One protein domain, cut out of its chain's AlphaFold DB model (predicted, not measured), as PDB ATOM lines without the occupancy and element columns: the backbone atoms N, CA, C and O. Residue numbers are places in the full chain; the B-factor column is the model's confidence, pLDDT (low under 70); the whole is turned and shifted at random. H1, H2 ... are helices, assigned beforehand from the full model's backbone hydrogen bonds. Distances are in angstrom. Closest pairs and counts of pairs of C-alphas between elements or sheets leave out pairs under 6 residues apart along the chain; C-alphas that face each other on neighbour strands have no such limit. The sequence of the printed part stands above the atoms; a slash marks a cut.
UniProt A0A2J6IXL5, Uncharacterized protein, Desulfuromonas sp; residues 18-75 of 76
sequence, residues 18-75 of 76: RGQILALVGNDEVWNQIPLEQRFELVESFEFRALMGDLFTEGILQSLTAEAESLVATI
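Overview. This is residues 18 to 75 of the 76 residues of an uncharacterized protein of Desulfuromonas sp (UniProt A0A2J6IXL5). One long helix, H5, has the shorter H3 side by side with it, running opposite ways, and H4 set across near the end where H5 begins. H1 and the very short H2 make a corner away from H5, with the start of H1 near H4; the far end of H5 and the two residues after it, residues 69 to 75, stick out alone. The printed part has 58 residues with five named helices, in the order H1, H2, H3, H4, H5, and no named strand; the class is all helix. It is compact, with a radius of gyration of the C-alphas of 11.7 A, and elongated, spanning 37 by 22 by 14 A.

Arrangement. The longest helix, H5, residues 54 to 73, touches H3, residues 36 to 44, with 9 pairs of C-alphas within 8 A. Their closest C-alphas, those of Val 43 and Thr 57, are 6.4 A apart, and the two run opposite ways at a shallow tilt of 19 degrees. H4, residues 46 to 52, is close to H5 but not clearly touching, with the C-alphas of Arg 49 and Thr 57 closest at 6.1 A and the lines about perpendicular at 76 degrees. H4 is also close to H3 but not clearly touching, with the C-alphas of Leu 42 and Phe 48 closest at 6.7 A and the lines about perpendicular at 84 degrees. H1, residues 18 to 25, only just touches H4, with 3 pairs of C-alphas within 8 A, the closest being those of Arg 18 and Leu 51 at 7.1 A. They run the same way at a steep tilt of 69 degrees, only just short of about perpendicular. H2, residues 28 to 31, and H1 touch only at the corner by their link, and only just, with 3 pairs of C-alphas within 8 A; the closest are those of Leu 24 and Trp 31, at 5.9 A. H2 and H3 are close but not clearly touching, with the C-alphas of Trp 31 and Arg 39 closest at 8.0 A. H1 is apart from H3 and H5, and H2 is apart from H4 and H5. In H1, H3, H4 and H5 every O i to N i+4 pair is within hydrogen-bond range; H2, with 4 residues, is too short for such a pair, and its one O i to N i+3 pair is not within range.

Along the chain. H5 runs 28.3 A, from C-alpha 54 at (-26.451, 38.180, 5.923) to C-alpha 73 at (-7.920, 39.788, -15.427). H3 measures 12.5 A, H4 10.1 A and H1 11.0 A. H1 begins at C-alpha 18, (-39.686, 41.964, -1.703).

Size, cuts and confidence. The C-alphas of Gly 19 and Ile 75, the two farthest apart, are 37.1 A from each other. The printed part has no cut, and its four links are tight. The mean pLDDT of the printed part is 86.1, and residue 75 is the one printed residue under 70.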
ATOM      1  N   ARG A  18     -40.088  43.330  -2.057       75.31
ATOM      2  CA  ARG A  18     -39.686  41.964  -1.703       75.31
ATOM      3  C   ARG A  18     -39.980  40.923  -2.789       75.31
ATOM      4  O   ARG A  18     -39.188  40.000  -2.972       75.31
ATOM      5  N   GLY A  19     -41.130  41.004  -3.457       78.44
ATOM      6  CA  GLY A  19     -41.525  40.021  -4.467       78.44
ATOM      7  C   GLY A  19     -40.656  40.116  -5.716       78.44
ATOM      8  O   GLY A  19     -40.311  39.095  -6.313       78.44
ATOM      9  N   GLN A  20     -40.254  41.334  -6.070       77.31
ATOM     10  CA  GLN A  20     -39.414  41.575  -7.232       77.31
ATOM     11  C   GLN A  20     -37.953  41.188  -6.980       77.31
ATOM     12  O   GLN A  20     -37.350  40.583  -7.861       77.31
ATOM     13  N   ILE A  21     -37.411  41.417  -5.775       79.38
ATOM     14  CA  ILE A  21     -36.062  40.943  -5.408       79.38
ATOM     15  C   ILE A  21     -35.968  39.416  -5.517       79.38
ATOM     16  O   ILE A  21     -35.039  38.889  -6.127       79.38
ATOM     17  N   LEU A  22     -36.948  38.689  -4.971       80.69
ATOM     18  CA  LEU A  22     -36.950  37.222  -5.033       80.69
ATOM     19  C   LEU A  22     -37.062  36.708  -6.471       80.69
ATOM     20  O   LEU A  22     -36.405  35.735  -6.835       80.69
ATOM     21  N   ALA A  23     -37.882  37.361  -7.293       82.31
ATOM     22  CA  ALA A  23     -38.025  37.021  -8.701       82.31
ATOM     23  C   ALA A  23     -36.748  37.276  -9.512       82.31
ATOM     24  O   ALA A  23     -36.452  36.524 -10.436       82.31
ATOM     25  N   LEU A  24     -36.012  38.329  -9.160       81.31
ATOM     26  CA  LEU A  24     -34.768  38.730  -9.798       81.31
ATOM     27  C   LEU A  24     -33.632  37.750  -9.472       81.31
ATOM     28  O   LEU A  24     -32.967  37.273 -10.383       81.31
ATOM     29  N   VAL A  25     -33.458  37.390  -8.194       79.81
ATOM     30  CA  VAL A  25     -32.444  36.405  -7.762       79.81
ATOM     31  C   VAL A  25     -32.786  34.993  -8.246       79.81
ATOM     32  O   VAL A  25     -31.897  34.206  -8.538       79.81
ATOM     33  N   GLY A  26     -34.074  34.656  -8.349       84.00
ATOM     34  CA  GLY A  26     -34.523  33.357  -8.855       84.00
ATOM     35  C   GLY A  26     -34.455  33.202 -10.379       84.00
ATOM     36  O   GLY A  26     -34.834  32.146 -10.885       84.00
ATOM     37  N   ASN A  27     -34.037  34.237 -11.114       86.88
ATOM     38  CA  ASN A  27     -33.960  34.230 -12.568       86.88
ATOM     39  C   ASN A  27     -32.573  34.681 -13.042       86.88
ATOM     40  O   ASN A  27     -32.351  35.862 -13.310       86.88
ATOM     41  N   ASP A  28     -31.672  33.711 -13.203       84.44
ATOM     42  CA  ASP A  28     -30.289  33.932 -13.640       84.44
ATOM     43  C   ASP A  28     -30.191  34.719 -14.955       84.44
ATOM     44  O   ASP A  28     -29.274  35.517 -15.138       84.44
ATOM     45  N   GLU A  29     -31.136  34.531 -15.882       85.88
ATOM     46  CA  GLU A  29     -31.138  35.248 -17.161       85.88
ATOM     47  C   GLU A  29     -31.345  36.750 -16.954       85.88
ATOM     48  O   GLU A  29     -30.646  37.556 -17.566       85.88
ATOM     49  N   VAL A  30     -32.272  37.133 -16.073       82.94
ATOM     50  CA  VAL A  30     -32.511  38.546 -15.757       82.94
ATOM     51  C   VAL A  30     -31.399  39.097 -14.874       82.94
ATOM     52  O   VAL A  30     -30.917  40.196 -15.134       82.94
ATOM     53  N   TRP A  31     -30.945  38.331 -13.880       86.12
ATOM     54  CA  TRP A  31     -29.837  38.715 -13.008       86.12
ATOM     55  C   TRP A  31     -28.583  39.089 -13.807       86.12
ATOM     56  O   TRP A  31     -27.999  40.148 -13.590       86.12
ATOM     57  N   ASN A  32     -28.217  38.274 -14.798       86.44
ATOM     58  CA  ASN A  32     -27.038  38.504 -15.634       86.44
ATOM     59  C   ASN A  32     -27.194  39.664 -16.632       86.44
ATOM     60  O   ASN A  32     -26.199  40.137 -17.177       86.44
ATOM     61  N   GLN A  33     -28.418  40.142 -16.879       86.69
ATOM     62  CA  GLN A  33     -28.652  41.353 -17.675       86.69
ATOM     63  C   GLN A  33     -28.431  42.638 -16.865       86.69
ATOM     64  O   GLN A  33     -28.325  43.714 -17.455       86.69
ATOM     65  N   ILE A  34     -28.360  42.549 -15.532       85.19
ATOM     66  CA  ILE A  34     -28.114  43.702 -14.668       85.19
ATOM     67  C   ILE A  34     -26.621  44.055 -14.718       85.19
ATOM     68  O   ILE A  34     -25.774  43.184 -14.473       85.19
ATOM     69  N   PRO A  35     -26.270  45.327 -14.975       88.19
ATOM     70  CA  PRO A  35     -24.902  45.807 -14.842       88.19
ATOM     71  C   PRO A  35     -24.280  45.397 -13.505       88.19
ATOM     72  O   PRO A  35     -24.918  45.488 -12.457       88.19
ATOM     73  N   LEU A  36     -23.021  44.958 -13.538       88.69
ATOM     74  CA  LEU A  36     -22.336  44.425 -12.359       88.69
ATOM     75  C   LEU A  36     -22.353  45.409 -11.175       88.69
ATOM     76  O   LEU A  36     -22.654  45.012 -10.055       88.69
ATOM     77  N   GLU A  37     -22.130  46.699 -11.435       86.50
ATOM     78  CA  GLU A  37     -22.196  47.766 -10.422       86.50
ATOM     79  C   GLU A  37     -23.562  47.825  -9.720       86.50
ATOM     80  O   GLU A  37     -23.640  47.918  -8.499       86.50
ATOM     81  N   GLN A  38     -24.653  47.678 -10.474       85.38
ATOM     82  CA  GLN A  38     -26.009  47.713  -9.924       85.38
ATOM     83  C   GLN A  38     -26.346  46.435  -9.143       85.38
ATOM     84  O   GLN A  38     -27.117  46.482  -8.185       85.38
ATOM     85  N   ARG A  39     -25.740  45.291  -9.500       89.06
ATOM     86  CA  ARG A  39     -25.832  44.061  -8.695       89.06
ATOM     87  C   ARG A  39     -25.153  44.234  -7.337       89.06
ATOM     88  O   ARG A  39     -25.710  43.783  -6.341       89.06
ATOM     89  N   PHE A  40     -24.012  44.923  -7.275       89.81
ATOM     90  CA  PHE A  40     -23.385  45.275  -5.997       89.81
ATOM     91  C   PHE A  40     -24.285  46.184  -5.153       89.81
ATOM     92  O   PHE A  40     -24.563  45.845  -4.005       89.81
ATOM     93  N   GLU A  41     -24.815  47.271  -5.722       86.88
ATOM     94  CA  GLU A  41     -25.717  48.186  -4.998       86.88
ATOM     95  C   GLU A  41     -26.949  47.470  -4.425       86.88
ATOM     96  O   GLU A  41     -27.349  47.707  -3.284       86.88
ATOM     97  N   LEU A  42     -27.540  46.563  -5.205       86.31
ATOM     98  CA  LEU A  42     -28.697  45.783  -4.785       86.31
ATOM     99  C   LEU A  42     -28.358  44.858  -3.611       86.31
ATOM    100  O   LEU A  42     -29.089  44.833  -2.625       86.31
ATOM    101  N   VAL A  43     -27.256  44.113  -3.701       88.94
ATOM    102  CA  VAL A  43     -26.857  43.135  -2.677       88.94
ATOM    103  C   VAL A  43     -26.371  43.823  -1.401       88.94
ATOM    104  O   VAL A  43     -26.558  43.310  -0.299       88.94
ATOM    105  N   GLU A  44     -25.783  45.012  -1.515       86.88
ATOM    106  CA  GLU A  44     -25.381  45.811  -0.359       86.88
ATOM    107  C   GLU A  44     -26.548  46.522   0.333       86.88
ATOM    108  O   GLU A  44     -26.407  46.898   1.500       86.88
ATOM    109  N   SER A  45     -27.699  46.660  -0.336       86.12
ATOM    110  CA  SER A  45     -28.875  47.320   0.230       86.12
ATOM    111  C   SER A  45     -29.383  46.642   1.505       86.12
ATOM    112  O   SER A  45     -29.318  45.419   1.686       86.12
ATOM    113  N   PHE A  46     -29.922  47.462   2.411       85.00
ATOM    114  CA  PHE A  46     -30.466  46.985   3.676       85.00
ATOM    115  C   PHE A  46     -31.649  46.040   3.452       85.00
ATOM    116  O   PHE A  46     -31.740  45.005   4.106       85.00
ATOM    117  N   GLU A  47     -32.533  46.362   2.514       83.56
ATOM    118  CA  GLU A  47     -33.732  45.593   2.209       83.56
ATOM    119  C   GLU A  47     -33.387  44.211   1.646       83.56
ATOM    120  O   GLU A  47     -33.986  43.216   2.059       83.56
ATOM    121  N   PHE A  48     -32.383  44.122   0.766       86.25
ATOM    122  CA  PHE A  48     -31.906  42.844   0.244       86.25
ATOM    123  C   PHE A  48     -31.296  41.983   1.352       86.25
ATOM    124  O   PHE A  48     -31.668  40.818   1.498       86.25
ATOM    125  N   ARG A  49     -30.418  42.558   2.184       89.19
ATOM    126  CA  ARG A  49     -29.821  41.869   3.343       89.19
ATOM    127  C   ARG A  49     -30.874  41.401   4.340       89.19
ATOM    128  O   ARG A  49     -30.839  40.254   4.779       89.19
ATOM    129  N   ALA A  50     -31.843  42.255   4.656       87.88
ATOM    130  CA  ALA A  50     -32.945  41.930   5.554       87.88
ATOM    131  C   ALA A  50     -33.828  40.803   4.995       87.88
ATOM    132  O   ALA A  50     -34.368  40.000   5.757       87.88
ATOM    133  N   LEU A  51     -33.973  40.735   3.670       87.12
ATOM    134  CA  LEU A  51     -34.786  39.736   2.994       87.12
ATOM    135  C   LEU A  51     -34.083  38.383   2.844       87.12
ATOM    136  O   LEU A  51     -34.702  37.343   3.080       87.12
ATOM    137  N   MET A  52     -32.822  38.395   2.423       87.62
ATOM    138  CA  MET A  52     -32.068  37.189   2.082       87.62
ATOM    139  C   MET A  52     -31.262  36.638   3.263       87.62
ATOM    140  O   MET A  52     -30.932  35.452   3.292       87.62
ATOM    141  N   GLY A  53     -30.981  37.481   4.254       90.38
ATOM    142  CA  GLY A  53     -30.100  37.188   5.375       90.38
ATOM    143  C   GLY A  53     -28.630  37.440   5.041       90.38
ATOM    144  O   GLY A  53     -28.190  37.314   3.893       90.38
ATOM    145  N   ASP A  54     -27.852  37.772   6.072       88.19
ATOM    146  CA  ASP A  54     -26.451  38.180   5.923       88.19
ATOM    147  C   ASP A  54     -25.586  37.087   5.287       88.19
ATOM    148  O   ASP A  54     -24.869  37.354   4.330       88.19
ATOM    149  N   LEU A  55     -25.722  35.833   5.738       87.50
ATOM    150  CA  LEU A  55     -24.911  34.716   5.240       87.50
ATOM    151  C   LEU A  55     -25.114  34.460   3.738       87.50
ATOM    152  O   LEU A  55     -24.163  34.198   3.005       87.50
ATOM    153  N   PHE A  56     -26.363  34.525   3.273       88.50
ATOM    154  CA  PHE A  56     -26.665  34.340   1.857       88.50
ATOM    155  C   PHE A  56     -26.161  35.526   1.031       88.50
ATOM    156  O   PHE A  56     -25.577  35.342  -0.037       88.50
ATOM    157  N   THR A  57     -26.338  36.740   1.554       90.56
ATOM    158  CA  THR A  57     -25.852  37.972   0.925       90.56
ATOM    159  C   THR A  57     -24.331  37.947   0.761       90.56
ATOM    160  O   THR A  57     -23.829  38.257  -0.316       90.56
ATOM    161  N   GLU A  58     -23.586  37.526   1.786       92.69
ATOM    162  CA  GLU A  58     -22.127  37.382   1.722       92.69
ATOM    163  C   GLU A  58     -21.686  36.412   0.618       92.69
ATOM    164  O   GLU A  58     -20.745  36.709  -0.118       92.69
ATOM    165  N   GLY A  59     -22.392  35.289   0.443       92.25
ATOM    166  CA  GLY A  59     -22.115  34.344  -0.643       92.25
ATOM    167  C   GLY A  59     -22.314  34.951  -2.038       92.25
ATOM    168  O   GLY A  59     -21.502  34.725  -2.942       92.25
ATOM    169  N   ILE A  60     -23.352  35.775  -2.213       90.62
ATOM    170  CA  ILE A  60     -23.562  36.512  -3.467       90.62
ATOM    171  C   ILE A  60     -22.458  37.554  -3.672       90.62
ATOM    172  O   ILE A  60     -21.896  37.620  -4.763       90.62
ATOM    173  N   LEU A  61     -22.089  38.323  -2.641       92.69
ATOM    174  CA  LEU A  61     -21.014  39.321  -2.733       92.69
ATOM    175  C   LEU A  61     -19.675  38.702  -3.134       92.69
ATOM    176  O   LEU A  61     -18.967  39.266  -3.967       92.69
ATOM    177  N   GLN A  62     -19.339  37.531  -2.589       93.62
ATOM    178  CA  GLN A  62     -18.136  36.793  -2.982       93.62
ATOM    179  C   GLN A  62     -18.178  36.399  -4.460       93.62
ATOM    180  O   GLN A  62     -17.186  36.557  -5.169       93.62
ATOM    181  N   SER A  63     -19.337  35.944  -4.940       91.44
ATOM    182  CA  SER A  63     -19.522  35.566  -6.343       91.44
ATOM    183  C   SER A  63     -19.395  36.773  -7.282       91.44
ATOM    184  O   SER A  63     -18.701  36.691  -8.292       91.44
ATOM    185  N   LEU A  64     -19.994  37.915  -6.922       92.62
ATOM    186  CA  LEU A  64     -19.879  39.161  -7.689       92.62
ATOM    187  C   LEU A  64     -18.444  39.703  -7.693       92.62
ATOM    188  O   LEU A  64     -17.965  40.178  -8.719       92.62
ATOM    189  N   THR A  65     -17.741  39.604  -6.562       93.00
ATOM    190  CA  THR A  65     -16.326  39.999  -6.463       93.00
ATOM    191  C   THR A  65     -15.458  39.151  -7.388       93.00
ATOM    192  O   THR A  65     -14.670  39.699  -8.154       93.00
ATOM    193  N   ALA A  66     -15.650  37.830  -7.391       92.31
ATOM    194  CA  ALA A  66     -14.921  36.933  -8.282       92.31
ATOM    195  C   ALA A  66     -15.203  37.224  -9.770       92.31
ATOM    196  O   ALA A  66     -14.293  37.176 -10.599       92.31
ATOM    197  N   GLU A  67     -16.449  37.566 -10.120       90.56
ATOM    198  CA  GLU A  67     -16.808  38.004 -11.475       90.56
ATOM    199  C   GLU A  67     -16.068  39.297 -11.860       90.56
ATOM    200  O   GLU A  67     -15.466  39.366 -12.935       90.56
ATOM    201  N   ALA A  68     -16.048  40.293 -10.969       89.69
ATOM    202  CA  ALA A  68     -15.334  41.551 -11.181       89.69
ATOM    203  C   ALA A  68     -13.829  41.326 -11.402       89.69
ATOM    204  O   ALA A  68     -13.246  41.861 -12.348       89.69
ATOM    205  N   GLU A  69     -13.203  40.494 -10.567       91.12
ATOM    206  CA  GLU A  69     -11.786  40.138 -10.681       91.12
ATOM    207  C   GLU A  69     -11.480  39.428 -12.006       91.12
ATOM    208  O   GLU A  69     -10.491  39.752 -12.669       91.12
ATOM    209  N   SER A  70     -12.349  38.510 -12.441       88.94
ATOM    210  CA  SER A  70     -12.208  37.818 -13.726       88.94
ATOM    211  C   SER A  70     -12.275  38.780 -14.917       88.94
ATOM    212  O   SER A  70     -11.526  38.623 -15.885       88.94
ATOM    213  N   LEU A  71     -13.163  39.777 -14.870       86.69
ATOM    214  CA  LEU A  71     -13.279  40.788 -15.922       86.69
ATOM    215  C   LEU A  71     -12.021  41.656 -16.003       86.69
ATOM    216  O   LEU A  71     -11.513  41.888 -17.099       86.69
ATOM    217  N   VAL A  72     -11.477  42.071 -14.856       82.94
ATOM    218  CA  VAL A  72     -10.210  42.817 -14.792       82.94
ATOM    219  C   VAL A  72      -9.052  41.977 -15.340       82.94
ATOM    220  O   VAL A  72      -8.261  42.474 -16.140       82.94
ATOM    221  N   ALA A  73      -8.977  40.694 -14.977       77.62
ATOM    222  CA  ALA A  73      -7.920  39.788 -15.427       77.62
ATOM    223  C   ALA A  73      -7.929  39.530 -16.946       77.62
ATOM    224  O   ALA A  73      -6.894  39.195 -17.513       77.62
ATOM    225  N   THR A  74      -9.073  39.709 -17.611       72.69
ATOM    226  CA  THR A  74      -9.221  39.504 -19.063       72.69
ATOM    227  C   THR A  74      -8.714  40.701 -19.888       72.69
ATOM    228  O   THR A  74      -8.557  40.598 -21.101       72.69
ATOM    229  N   ILE A  75      -8.449  41.848 -19.250       63.53
ATOM    230  CA  ILE A  75      -7.980  43.083 -19.907       63.53
ATOM    231  C   ILE A  75      -6.428  43.142 -19.989       63.53
ATOM    232  O   ILE A  75      -5.871  44.089 -20.549       63.53
TER     233      ILE A  75